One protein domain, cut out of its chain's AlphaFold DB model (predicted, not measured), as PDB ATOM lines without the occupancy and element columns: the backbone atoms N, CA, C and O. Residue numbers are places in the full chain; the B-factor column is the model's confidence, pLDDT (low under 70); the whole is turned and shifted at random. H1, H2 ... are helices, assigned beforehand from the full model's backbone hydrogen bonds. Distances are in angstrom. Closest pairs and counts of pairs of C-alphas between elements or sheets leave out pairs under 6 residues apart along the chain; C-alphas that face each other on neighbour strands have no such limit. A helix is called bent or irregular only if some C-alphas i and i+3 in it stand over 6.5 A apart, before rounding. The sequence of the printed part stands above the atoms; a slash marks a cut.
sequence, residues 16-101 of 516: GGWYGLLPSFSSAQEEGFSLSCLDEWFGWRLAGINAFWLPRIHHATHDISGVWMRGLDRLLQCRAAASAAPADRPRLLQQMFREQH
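What this domain is: This is residues 16 to 101 of the 516 residues of the protein "uncharacterized abhydrolase domain-containing protein DDB_G0269086" of Cyclospora cayetanensis (UniProt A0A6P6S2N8). A long hairpin of two nearly antiparallel helices, H2 and H3, makes the long axis, and a shorter helix, H4, folds back along the last part of H3. The one-turn helix H1 packs on the beginning of H4, residues 56 to 62, of which 56 belongs to H2, stick out at the turn of the hairpin, and a stretch with no named element, residues 16 to 25, leads into H1. The printed part has 86 residues with four named helices, H1, H2, H3 and H4 in that order, and no named strand; its class is all helix. It is loose, with a radius of gyration of the C-alphas of 15.4 A, and flat, spanning 48 by 28 by 14 A.

Where its parts are: Start at Gly 16 and go along to C-alpha 26 at (346.152, 293.868, 402.406), where H1 begins; it holds residues 26 to 29 and is 5.8 A long. Next find C-alpha 38 at (363.823, 298.331, 392.317); from there H2, residues 38 to 56, runs 28.0 A. H2 has a kink of 29 degrees near residue 50, and it is irregular, but only just: C-alphas 52 and 55 are 6.8 A apart. H3, residues 64 to 83, is the longest helix by residues and runs 28.9 A. H4, residues 89 to 100, is 16.4 A long and ends at C-alpha 100, (354.426, 286.292, 387.229).

How they stand to each other: Look first at H2 and H3, a helical hairpin: they touch, and their closest C-alphas, those of Trp 44 and Gly 71, are 4.5 A apart. They run opposite ways at a shallow tilt of 12 degrees. H3 and H4 form a second helical hairpin, also opposite ways at a shallow tilt of 12 degrees. H3 touches H4 with residues 74 to 82 alone; the closest C-alphas, those of Ala 81 and Arg 89, are 5.5 A apart. H4 touches H1 with residues 89 to 90 alone, and the closest C-alphas, those of Ala 28 and Pro 90, are 5.7 A apart. H1 is apart from H2 and from H3, and H2 is apart from H4. In H3 and H4 every O i to N i+4 pair is within hydrogen-bond range; in H2 it is 13 of 15, and H1 is too short for such a pair.

The domain as a whole: The two C-alphas farthest apart, those of Glu 31 and His 58, are 49.3 A apart. The printed part has no cut. The link from H3 to H4 is tight, those from H1 to H2 and from H2 to H3 are short, and no link is long. Residues 56 to 62 stand free. The mean pLDDT of the printed part is 81.7; look for values under 70 at residues 16 to 18 and 50 to 62.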
ATOM      1  N   GLY A  16     355.038 279.656 398.370       63.44
ATOM      2  CA  GLY A  16     353.578 279.615 398.532       63.44
ATOM      3  C   GLY A  16     352.808 279.694 397.206       63.44
ATOM      4  O   GLY A  16     351.844 278.953 397.014       63.44
ATOM      5  N   GLY A  17     353.290 280.498 396.252       64.94
ATOM      6  CA  GLY A  17     352.678 280.631 394.928       64.94
ATOM      7  C   GLY A  17     352.693 279.330 394.120       64.94
ATOM      8  O   GLY A  17     351.776 279.095 393.341       64.94
ATOM      9  N   TRP A  18     353.671 278.445 394.349       66.00
ATOM     10  CA  TRP A  18     353.737 277.133 393.688       66.00
ATOM     11  C   TRP A  18     352.698 276.130 394.213       66.00
ATOM     12  O   TRP A  18     352.405 275.156 393.527       66.00
ATOM     13  N   TYR A  19     352.117 276.377 395.393       71.94
ATOM     14  CA  TYR A  19     351.057 275.562 396.005       71.94
ATOM     15  C   TYR A  19     349.686 276.261 395.985       71.94
ATOM     16  O   TYR A  19     348.822 275.958 396.806       71.94
ATOM     17  N   GLY A  20     349.483 277.248 395.104       70.62
ATOM     18  CA  GLY A  20     348.222 277.996 395.017       70.62
ATOM     19  C   GLY A  20     347.974 278.993 396.156       70.62
ATOM     20  O   GLY A  20     346.949 279.678 396.159       70.62
ATOM     21  N   LEU A  21     348.904 279.129 397.110       76.62
ATOM     22  CA  LEU A  21     348.785 280.064 398.226       76.62
ATOM     23  C   LEU A  21     349.148 281.476 397.757       76.62
ATOM     24  O   LEU A  21     350.313 281.874 397.716       76.62
ATOM     25  N   LEU A  22     348.115 282.239 397.406       79.62
ATOM     26  CA  LEU A  22     348.219 283.665 397.117       79.62
ATOM     27  C   LEU A  22     348.545 284.444 398.405       79.62
ATOM     28  O   LEU A  22     347.757 284.380 399.351       79.62
ATOM     29  N   PRO A  23     349.654 285.205 398.457       81.19
ATOM     30  CA  PRO A  23     349.933 286.076 399.592       81.19
ATOM     31  C   PRO A  23     348.880 287.190 399.702       81.19
ATOM     32  O   PRO A  23     348.348 287.684 398.703       81.19
ATOM     33  N   SER A  24     348.573 287.594 400.934       84.81
ATOM     34  CA  SER A  24     347.656 288.697 401.220       84.81
ATOM     35  C   SER A  24     348.359 290.044 401.042       84.81
ATOM     36  O   SER A  24     349.215 290.408 401.845       84.81
ATOM     37  N   PHE A  25     347.950 290.821 400.039       90.50
ATOM     38  CA  PHE A  25     348.462 292.176 399.789       90.50
ATOM     39  C   PHE A  25     347.703 293.273 400.562       90.50
ATOM     40  O   PHE A  25     347.714 294.432 400.159       90.50
ATOM     41  N   SER A  26     347.006 292.933 401.652       89.69
ATOM     42  CA  SER A  26     346.152 293.868 402.406       89.69
ATOM     43  C   SER A  26     346.919 295.046 403.013       89.69
ATOM     44  O   SER A  26     346.396 296.155 403.024       89.69
ATOM     45  N   SER A  27     348.174 294.846 403.425       87.19
ATOM     46  CA  SER A  27     349.049 295.922 403.917       87.19
ATOM     47  C   SER A  27     349.354 296.995 402.863       87.19
ATOM     48  O   SER A  27     349.699 298.117 403.214       87.19
ATOM     49  N   ALA A  28     349.163 296.713 401.568       87.25
ATOM     50  CA  ALA A  28     349.310 297.721 400.519       87.25
ATOM     51  C   ALA A  28     348.185 298.778 400.509       87.25
ATOM     52  O   ALA A  28     348.295 299.759 399.772       87.25
ATOM     53  N   GLN A  29     347.118 298.591 401.303       89.06
ATOM     54  CA  GLN A  29     346.078 299.608 401.528       89.06
ATOM     55  C   GLN A  29     346.480 300.663 402.565       89.06
ATOM     56  O   GLN A  29     345.824 301.699 402.644       89.06
ATOM     57  N   GLU A  30     347.517 300.411 403.367       88.19
ATOM     58  CA  GLU A  30     347.919 301.308 404.448       88.19
ATOM     59  C   GLU A  30     348.494 302.619 403.886       88.19
ATOM     60  O   GLU A  30     349.341 302.630 402.982       88.19
ATOM     61  N   GLU A  31     348.024 303.751 404.415       71.94
ATOM     62  CA  GLU A  31     348.556 305.064 404.055       71.94
ATOM     63  C   GLU A  31     350.032 305.153 404.467       71.94
ATOM     64  O   GLU A  31     350.390 304.927 405.620       71.94
ATOM     65  N   GLY A  32     350.902 305.460 403.502       78.75
ATOM     66  CA  GLY A  32     352.355 305.429 403.685       78.75
ATOM     67  C   GLY A  32     353.047 304.158 403.178       78.75
ATOM     68  O   GLY A  32     354.276 304.151 403.116       78.75
ATOM     69  N   PHE A  33     352.318 303.124 402.733       83.62
ATOM     70  CA  PHE A  33     352.937 301.971 402.068       83.62
ATOM     71  C   PHE A  33     353.674 302.398 400.785       83.62
ATOM     72  O   PHE A  33     353.054 302.886 399.829       83.62
ATOM     73  N   SER A  34     354.994 302.190 400.758       85.44
ATOM     74  CA  SER A  34     355.875 302.465 399.623       85.44
ATOM     75  C   SER A  34     356.254 301.172 398.896       85.44
ATOM     76  O   SER A  34     357.048 300.362 399.371       85.44
ATOM     77  N   LEU A  35     355.699 300.977 397.698       87.44
ATOM     78  CA  LEU A  35     356.103 299.876 396.828       87.44
ATOM     79  C   LEU A  35     357.439 300.216 396.150       87.44
ATOM     80  O   LEU A  35     357.508 301.134 395.330       87.44
ATOM     81  N   SER A  36     358.495 299.471 396.474       91.19
ATOM     82  CA  SER A  36     359.765 299.546 395.749       91.19
ATOM     83  C   SER A  36     359.686 298.716 394.469       91.19
ATOM     84  O   SER A  36     359.528 297.505 394.542       91.19
ATOM     85  N   CYS A  37     359.855 299.358 393.312       92.75
ATOM     86  CA  CYS A  37     360.000 298.684 392.011       92.75
ATOM     87  C   CYS A  37     361.476 298.512 391.604       92.75
ATOM     88  O   CYS A  37     361.805 298.509 390.412       92.75
ATOM     89  N   LEU A  38     362.392 298.488 392.581       90.31
ATOM     90  CA  LEU A  38     363.823 298.331 392.317       90.31
ATOM     91  C   LEU A  38     364.137 296.941 391.764       90.31
ATOM     92  O   LEU A  38     364.934 296.852 390.834       90.31
ATOM     93  N   ASP A  39     363.492 295.888 392.260       86.94
ATOM     94  CA  ASP A  39     363.765 294.512 391.834       86.94
ATOM     95  C   ASP A  39     363.337 294.275 390.378       86.94
ATOM     96  O   ASP A  39     364.101 293.716 389.588       86.94
ATOM     97  N   GLU A  40     362.177 294.793 389.961       91.06
ATOM     98  CA  GLU A  40     361.743 294.796 388.560       91.06
ATOM     99  C   GLU A  40     362.678 295.632 387.681       91.06
ATOM    100  O   GLU A  40     362.981 295.243 386.552       91.06
ATOM    101  N   TRP A  41     363.170 296.769 388.186       90.62
ATOM    102  CA  TRP A  41     364.111 297.618 387.455       90.62
ATOM    103  C   TRP A  41     365.473 296.944 387.274       90.62
ATOM    104  O   TRP A  41     366.006 296.941 386.163       90.62
ATOM    105  N   PHE A  42     366.021 296.327 388.324       87.38
ATOM    106  CA  PHE A  42     367.245 295.534 388.253       87.38
ATOM    107  C   PHE A  42     367.054 294.317 387.348       87.38
ATOM    108  O   PHE A  42     367.902 294.075 386.491       87.38
ATOM    109  N   GLY A  43     365.931 293.604 387.455       84.31
ATOM    110  CA  GLY A  43     365.587 292.475 386.590       84.31
ATOM    111  C   GLY A  43     365.519 292.866 385.111       84.31
ATOM    112  O   GLY A  43     366.168 292.236 384.276       84.31
ATOM    113  N   TRP A  44     364.813 293.952 384.781       89.81
ATOM    114  CA  TRP A  44     364.758 294.506 383.424       89.81
ATOM    115  C   TRP A  44     366.130 294.973 382.924       89.81
ATOM    116  O   TRP A  44     366.512 294.680 381.788       89.81
ATOM    117  N   ARG A  45     366.906 295.663 383.767       87.12
ATOM    118  CA  ARG A  45     368.243 296.164 383.423       87.12
ATOM    119  C   ARG A  45     369.236 295.026 383.189       87.12
ATOM    120  O   ARG A  45     369.976 295.076 382.211       87.12
ATOM    121  N   LEU A  46     369.234 293.997 384.035       80.88
ATOM    122  CA  LEU A  46     370.060 292.796 383.881       80.88
ATOM    123  C   LEU A  46     369.643 291.995 382.645       80.88
ATOM    124  O   LEU A  46     370.510 291.586 381.876       80.88
ATOM    125  N   ALA A  47     368.337 291.838 382.399       79.62
ATOM    126  CA  ALA A  47     367.833 291.251 381.160       79.62
ATOM    127  C   ALA A  47     368.281 292.053 379.929       79.62
ATOM    128  O   ALA A  47     368.671 291.454 378.937       79.62
ATOM    129  N   GLY A  48     368.296 293.388 380.004       77.31
ATOM    130  CA  GLY A  48     368.743 294.272 378.925       77.31
ATOM    131  C   GLY A  48     370.246 294.194 378.665       77.31
ATOM    132  O   GLY A  48     370.653 294.017 377.522       77.31
ATOM    133  N   ILE A  49     371.074 294.256 379.713       75.06
ATOM    134  CA  ILE A  49     372.528 294.051 379.608       75.06
ATOM    135  C   ILE A  49     372.787 292.687 378.970       75.06
ATOM    136  O   ILE A  49     373.422 292.612 377.919       75.06
ATOM    137  N   ASN A  50     372.229 291.618 379.539       64.00
ATOM    138  CA  ASN A  50     372.401 290.275 379.003       64.00
ATOM    139  C   ASN A  50     371.852 290.154 377.577       64.00
ATOM    140  O   ASN A  50     372.484 289.485 376.772       64.00
ATOM    141  N   ALA A  51     370.771 290.841 377.201       60.22
ATOM    142  CA  ALA A  51     370.242 290.819 375.837       60.22
ATOM    143  C   ALA A  51     371.210 291.381 374.780       60.22
ATOM    144  O   ALA A  51     371.181 290.920 373.641       60.22
ATOM    145  N   PHE A  52     372.101 292.313 375.141       61.78
ATOM    146  CA  PHE A  52     373.158 292.787 374.239       61.78
ATOM    147  C   PHE A  52     374.375 291.844 374.173       61.78
ATOM    148  O   PHE A  52     375.066 291.820 373.155       61.78
ATOM    149  N   TRP A  53     374.635 291.039 375.211       56.72
ATOM    150  CA  TRP A  53     375.770 290.098 375.254       56.72
ATOM    151  C   TRP A  53     375.413 288.661 374.818       56.72
ATOM    152  O   TRP A  53     376.256 287.958 374.261       56.72
ATOM    153  N   LEU A  54     374.164 288.227 375.015       52.75
ATOM    154  CA  LEU A  54     373.655 286.879 374.721       52.75
ATOM    155  C   LEU A  54     373.646 286.465 373.238       52.75
ATOM    156  O   LEU A  54     373.793 285.267 373.008       52.75
ATOM    157  N   PRO A  55     373.567 287.353 372.222       55.69
ATOM    158  CA  PRO A  55     373.719 286.948 370.819       55.69
ATOM    159  C   PRO A  55     375.069 286.280 370.506       55.69
ATOM    160  O   PRO A  55     375.193 285.586 369.502       55.69
ATOM    161  N   ARG A  56     376.083 286.455 371.371       52.69
ATOM    162  CA  ARG A  56     377.374 285.745 371.302       52.69
ATOM    163  C   ARG A  56     377.364 284.365 371.975       52.69
ATOM    164  O   ARG A  56     378.331 283.621 371.839       52.69
ATOM    165  N   ILE A  57     376.301 284.012 372.699       52.47
ATOM    166  CA  ILE A  57     376.134 282.727 373.386       52.47
ATOM    167  C   ILE A  57     375.147 281.883 372.569       52.47
ATOM    168  O   ILE A  57     373.945 281.873 372.827       52.47
ATOM    169  N   HIS A  58     375.680 281.155 371.582       47.06
ATOM    170  CA  HIS A  58     374.968 280.388 370.540       47.06
ATOM    171  C   HIS A  58     373.984 279.284 371.011       47.06
ATOM    172  O   HIS A  58     373.511 278.494 370.196       47.06
ATOM    173  N   HIS A  59     373.662 279.199 372.303       46.94
ATOM    174  CA  HIS A  59     372.812 278.156 372.890       46.94
ATOM    175  C   HIS A  59     371.540 278.688 373.568       46.94
ATOM    176  O   HIS A  59     370.711 277.896 374.009       46.94
ATOM    177  N   ALA A  60     371.340 280.009 373.629       52.97
ATOM    178  CA  ALA A  60     370.098 280.601 374.122       52.97
ATOM    179  C   ALA A  60     369.026 280.630 373.014       52.97
ATOM    180  O   ALA A  60     368.824 281.643 372.355       52.97
ATOM    181  N   THR A  61     368.308 279.518 372.822       53.72
ATOM    182  CA  THR A  61     367.194 279.382 371.853       53.72
ATOM    183  C   THR A  61     365.906 280.116 372.255       53.72
ATOM    184  O   THR A  61     364.885 280.002 371.576       53.72
ATOM    185  N   HIS A  62     365.917 280.864 373.358       57.94
ATOM    186  CA  HIS A  62     364.766 281.635 373.814       57.94
ATOM    187  C   HIS A  62     364.703 283.015 373.161       57.94
ATOM    188  O   HIS A  62     365.723 283.648 372.904       57.94
ATOM    189  N   ASP A  63     363.481 283.512 372.974       76.31
ATOM    190  CA  ASP A  63     363.218 284.896 372.588       76.31
ATOM    191  C   ASP A  63     363.655 285.861 373.707       76.31
ATOM    192  O   ASP A  63     362.897 286.222 374.612       76.31
ATOM    193  N   ILE A  64     364.928 286.251 373.640       74.12
ATOM    194  CA  ILE A  64     365.588 287.208 374.531       74.12
ATOM    195  C   ILE A  64     364.901 288.577 374.460       74.12
ATOM    196  O   ILE A  64     364.758 289.239 375.490       74.12
ATOM    197  N   SER A  65     364.420 288.980 373.277       76.81
ATOM    198  CA  SER A  65     363.680 290.235 373.112       76.81
ATOM    199  C   SER A  65     362.372 290.196 373.908       76.81
ATOM    200  O   SER A  65     362.099 291.105 374.688       76.81
ATOM    201  N   GLY A  66     361.646 289.078 373.851       82.12
ATOM    202  CA  GLY A  66     360.464 288.818 374.660       82.12
ATOM    203  C   GLY A  66     360.751 288.682 376.156       82.12
ATOM    204  O   GLY A  66     359.875 288.988 376.960       82.12
ATOM    205  N   VAL A  67     361.939 288.239 376.588       81.69
ATOM    206  CA  VAL A  67     362.330 288.287 378.017       81.69
ATOM    207  C   VAL A  67     362.549 289.733 378.470       81.69
ATOM    208  O   VAL A  67     362.029 290.127 379.513       81.69
ATOM    209  N   TRP A  68     363.264 290.538 377.680       84.88
ATOM    210  CA  TRP A  68     363.517 291.945 377.994       84.88
ATOM    211  C   TRP A  68     362.233 292.787 377.993       84.88
ATOM    212  O   TRP A  68     361.994 293.527 378.947       84.88
ATOM    213  N   MET A  69     361.363 292.613 376.991       86.56
ATOM    214  CA  MET A  69     360.061 293.288 376.921       86.56
ATOM    215  C   MET A  69     359.144 292.884 378.084       86.56
ATOM    216  O   MET A  69     358.618 293.762 378.757       86.56
ATOM    217  N   ARG A  70     359.055 291.591 378.439       87.06
ATOM    218  CA  ARG A  70     358.311 291.160 379.644       87.06
ATOM    219  C   ARG A  70     358.887 291.734 380.943       87.06
ATOM    220  O   ARG A  70     358.141 291.948 381.893       87.06
ATOM    221  N   GLY A  71     360.197 291.983 381.005       88.75
ATOM    222  CA  GLY A  71     360.821 292.713 382.114       88.75
ATOM    223  C   GLY A  71     360.382 294.180 382.171       88.75
ATOM    224  O   GLY A  71     360.091 294.686 383.254       88.75
ATOM    225  N   LEU A  72     360.279 294.843 381.014       90.88
ATOM    226  CA  LEU A  72     359.794 296.221 380.912       90.88
ATOM    227  C   LEU A  72     358.322 296.324 381.320       90.88
ATOM    228  O   LEU A  72     357.977 297.189 382.121       90.88
ATOM    229  N   ASP A  73     357.478 295.415 380.829       93.12
ATOM    230  CA  ASP A  73     356.054 295.369 381.167       93.12
ATOM    231  C   ASP A  73     355.854 295.220 382.682       93.12
ATOM    232  O   ASP A  73     355.102 295.987 383.275       93.12
ATOM    233  N   ARG A  74     356.599 294.319 383.342       92.00
ATOM    234  CA  ARG A  74     356.570 294.160 384.811       92.00
ATOM    235  C   ARG A  74     356.986 295.430 385.555       92.00
ATOM    236  O   ARG A  74     356.343 295.798 386.534       92.00
ATOM    237  N   LEU A  75     358.020 296.133 385.086       93.69
ATOM    238  CA  LEU A  75     358.443 297.411 385.669       93.69
ATOM    239  C   LEU A  75     357.363 298.499 385.514       93.69
ATOM    240  O   LEU A  75     357.128 299.275 386.444       93.69
ATOM    241  N   LEU A  76     356.689 298.555 384.361       94.00
ATOM    242  CA  LEU A  76     355.583 299.483 384.115       94.00
ATOM    243  C   LEU A  76     354.354 299.138 384.970       94.00
ATOM    244  O   LEU A  76     353.782 300.036 385.588       94.00
ATOM    245  N   GLN A  77     353.997 297.854 385.076       94.62
ATOM    246  CA  GLN A  77     352.937 297.369 385.964       94.62
ATOM    247  C   GLN A  77     353.242 297.698 387.435       94.62
ATOM    248  O   GLN A  77     352.369 298.220 388.126       94.62
ATOM    249  N   CYS A  78     354.478 297.488 387.905       94.19
ATOM    250  CA  CYS A  78     354.867 297.833 389.274       94.19
ATOM    251  C   CYS A  78     354.743 299.340 389.527       94.19
ATOM    252  O   CYS A  78     354.150 299.753 390.523       94.19
ATOM    253  N   ARG A  79     355.215 300.187 388.599       94.31
ATOM    254  CA  ARG A  79     355.049 301.646 388.715       94.31
ATOM    255  C   ARG A  79     353.580 302.074 388.723       94.31
ATOM    256  O   ARG A  79     353.238 302.980 389.477       94.31
ATOM    257  N   ALA A  80     352.722 301.421 387.939       94.38
ATOM    258  CA  ALA A  80     351.279 301.660 387.958       94.38
ATOM    259  C   ALA A  80     350.630 301.205 389.280       94.38
ATOM    260  O   ALA A  80     349.781 301.909 389.819       94.38
ATOM    261  N   ALA A  81     351.057 300.074 389.850       93.69
ATOM    262  CA  ALA A  81     350.603 299.616 391.162       93.69
ATOM    263  C   ALA A  81     351.084 300.536 392.303       93.69
ATOM    264  O   ALA A  81     350.339 300.768 393.251       93.69
ATOM    265  N   ALA A  82     352.289 301.105 392.199       92.06
ATOM    266  CA  ALA A  82     352.816 302.076 393.159       92.06
ATOM    267  C   ALA A  82     352.056 303.418 393.125       92.06
ATOM    268  O   ALA A  82     351.817 304.016 394.176       92.06
ATOM    269  N   SER A  83     351.661 303.889 391.934       93.00
ATOM    270  CA  SER A  83     350.925 305.151 391.761       93.00
ATOM    271  C   SER A  83     349.405 305.030 391.936       93.00
ATOM    272  O   SER A  83     348.738 306.051 392.095       93.00
ATOM    273  N   ALA A  84     348.853 303.815 391.935       94.19
ATOM    274  CA  ALA A  84     347.427 303.575 392.137       94.19
ATOM    275  C   ALA A  84     346.927 304.029 393.523       94.19
ATOM    276  O   ALA A  84     347.680 304.083 394.505       94.19
ATOM    277  N   ALA A  85     345.623 304.310 393.607       94.88
ATOM    278  CA  ALA A  85     344.943 304.639 394.857       94.88
ATOM    279  C   ALA A  85     345.056 303.474 395.865       94.88
ATOM    280  O   ALA A  85     344.942 302.320 395.443       94.88
ATOM    281  N   PRO A  86     345.232 303.729 397.181       93.62
ATOM    282  CA  PRO A  86     345.480 302.679 398.178       93.62
ATOM    283  C   PRO A  86     344.465 301.526 398.161       93.62
ATOM    284  O   PRO A  86     344.846 300.371 398.324       93.62
ATOM    285  N   ALA A  87     343.191 301.815 397.873       93.81
ATOM    286  CA  ALA A  87     342.139 300.806 397.749       93.81
ATOM    287  C   ALA A  87     342.405 299.763 396.639       93.81
ATOM    288  O   ALA A  87     342.108 298.583 396.832       93.81
ATOM    289  N   ASP A  88     342.995 300.178 395.511       94.69
ATOM    290  CA  ASP A  88     343.199 299.348 394.315       94.69
ATOM    291  C   ASP A  88     344.538 298.591 394.315       94.69
ATOM    292  O   ASP A  88     344.666 297.547 393.663       94.69
ATOM    293  N   ARG A  89     345.540 299.074 395.067       93.69
ATOM    294  CA  ARG A  89     346.900 298.493 395.101       93.69
ATOM    295  C   ARG A  89     346.931 296.986 395.375       93.69
ATOM    296  O   ARG A  89     347.621 296.293 394.624       93.69
ATOM    297  N   PRO A  90     346.193 296.422 396.356       94.00
ATOM    298  CA  PRO A  90     346.236 294.983 396.624       94.00
ATOM    299  C   PRO A  90     345.764 294.149 395.437       94.00
ATOM    300  O   PRO A  90     346.304 293.077 395.182       94.00
ATOM    301  N   ARG A  91     344.763 294.646 394.697       94.88
ATOM    302  CA  ARG A  91     344.205 293.964 393.529       94.88
ATOM    303  C   ARG A  91     345.204 293.958 392.374       94.88
ATOM    304  O   ARG A  91     345.381 292.919 391.743       94.88
ATOM    305  N   LEU A  92     345.881 295.083 392.133       94.19
ATOM    306  CA  LEU A  92     346.929 295.191 391.113       94.19
ATOM    307  C   LEU A  92     348.148 294.323 391.459       94.19
ATOM    308  O   LEU A  92     348.617 293.568 390.610       94.19
ATOM    309  N   LEU A  93     348.611 294.349 392.713       92.56
ATOM    310  CA  LEU A  93     349.696 293.485 393.199       92.56
ATOM    311  C   LEU A  93     349.338 291.996 393.084       92.56
ATOM    312  O   LEU A  93     350.146 291.199 392.607       92.56
ATOM    313  N   GLN A  94     348.107 291.616 393.444       91.69
ATOM    314  CA  GLN A  94     347.625 290.242 393.304       91.69
ATOM    315  C   GLN A  94     347.527 289.802 391.835       91.69
ATOM    316  O   GLN A  94     347.832 288.648 391.526       91.69
ATOM    317  N   GLN A  95     347.129 290.700 390.929       92.88
ATOM    318  CA  GLN A  95     347.132 290.428 389.492       92.88
ATOM    319  C   GLN A  95     348.561 290.219 388.974       92.88
ATOM    320  O   GLN A  95     348.827 289.177 388.375       92.88
ATOM    321  N   MET A  96     349.495 291.132 389.275       91.38
ATOM    322  CA  MET A  96     350.906 290.973 388.903       91.38
ATOM    323  C   MET A  96     351.484 289.652 389.421       91.38
ATOM    324  O   MET A  96     352.127 288.929 388.667       91.38
ATOM    325  N   PHE A  97     351.213 289.286 390.678       89.56
ATOM    326  CA  PHE A  97     351.694 288.028 391.251       89.56
ATOM    327  C   PHE A  97     351.194 286.801 390.468       89.56
ATOM    328  O   PHE A  97     351.978 285.894 390.197       89.56
ATOM    329  N   ARG A  98     349.922 286.791 390.042       88.06
ATOM    330  CA  ARG A  98     349.343 285.716 389.209       88.06
ATOM    331  C   ARG A  98     349.916 285.677 387.791       88.06
ATOM    332  O   ARG A  98     350.078 284.597 387.236       88.06
ATOM    333  N   GLU A  99     350.230 286.829 387.202       88.50
ATOM    334  CA  GLU A  99     350.864 286.909 385.878       88.50
ATOM    335  C   GLU A  99     352.341 286.472 385.913       88.50
ATOM    336  O   GLU A  99     352.845 285.877 384.958       88.50
ATOM    337  N   GLN A 100     353.045 286.734 387.020       84.94
ATOM    338  CA  GLN A 100     354.426 286.292 387.229       84.94
ATOM    339  C   GLN A 100     354.530 284.810 387.608       84.94
ATOM    340  O   GLN A 100     355.458 284.131 387.159       84.94
ATOM    341  N   HIS A 101     353.577 284.321 388.402       82.12
ATOM    342  CA  HIS A 101     353.474 282.945 388.877       82.12
ATOM    343  C   HIS A 101     352.127 282.351 388.448       82.12
ATOM    344  O   HIS A 101     351.218 282.232 389.276       82.12
TER     345      HIS A 101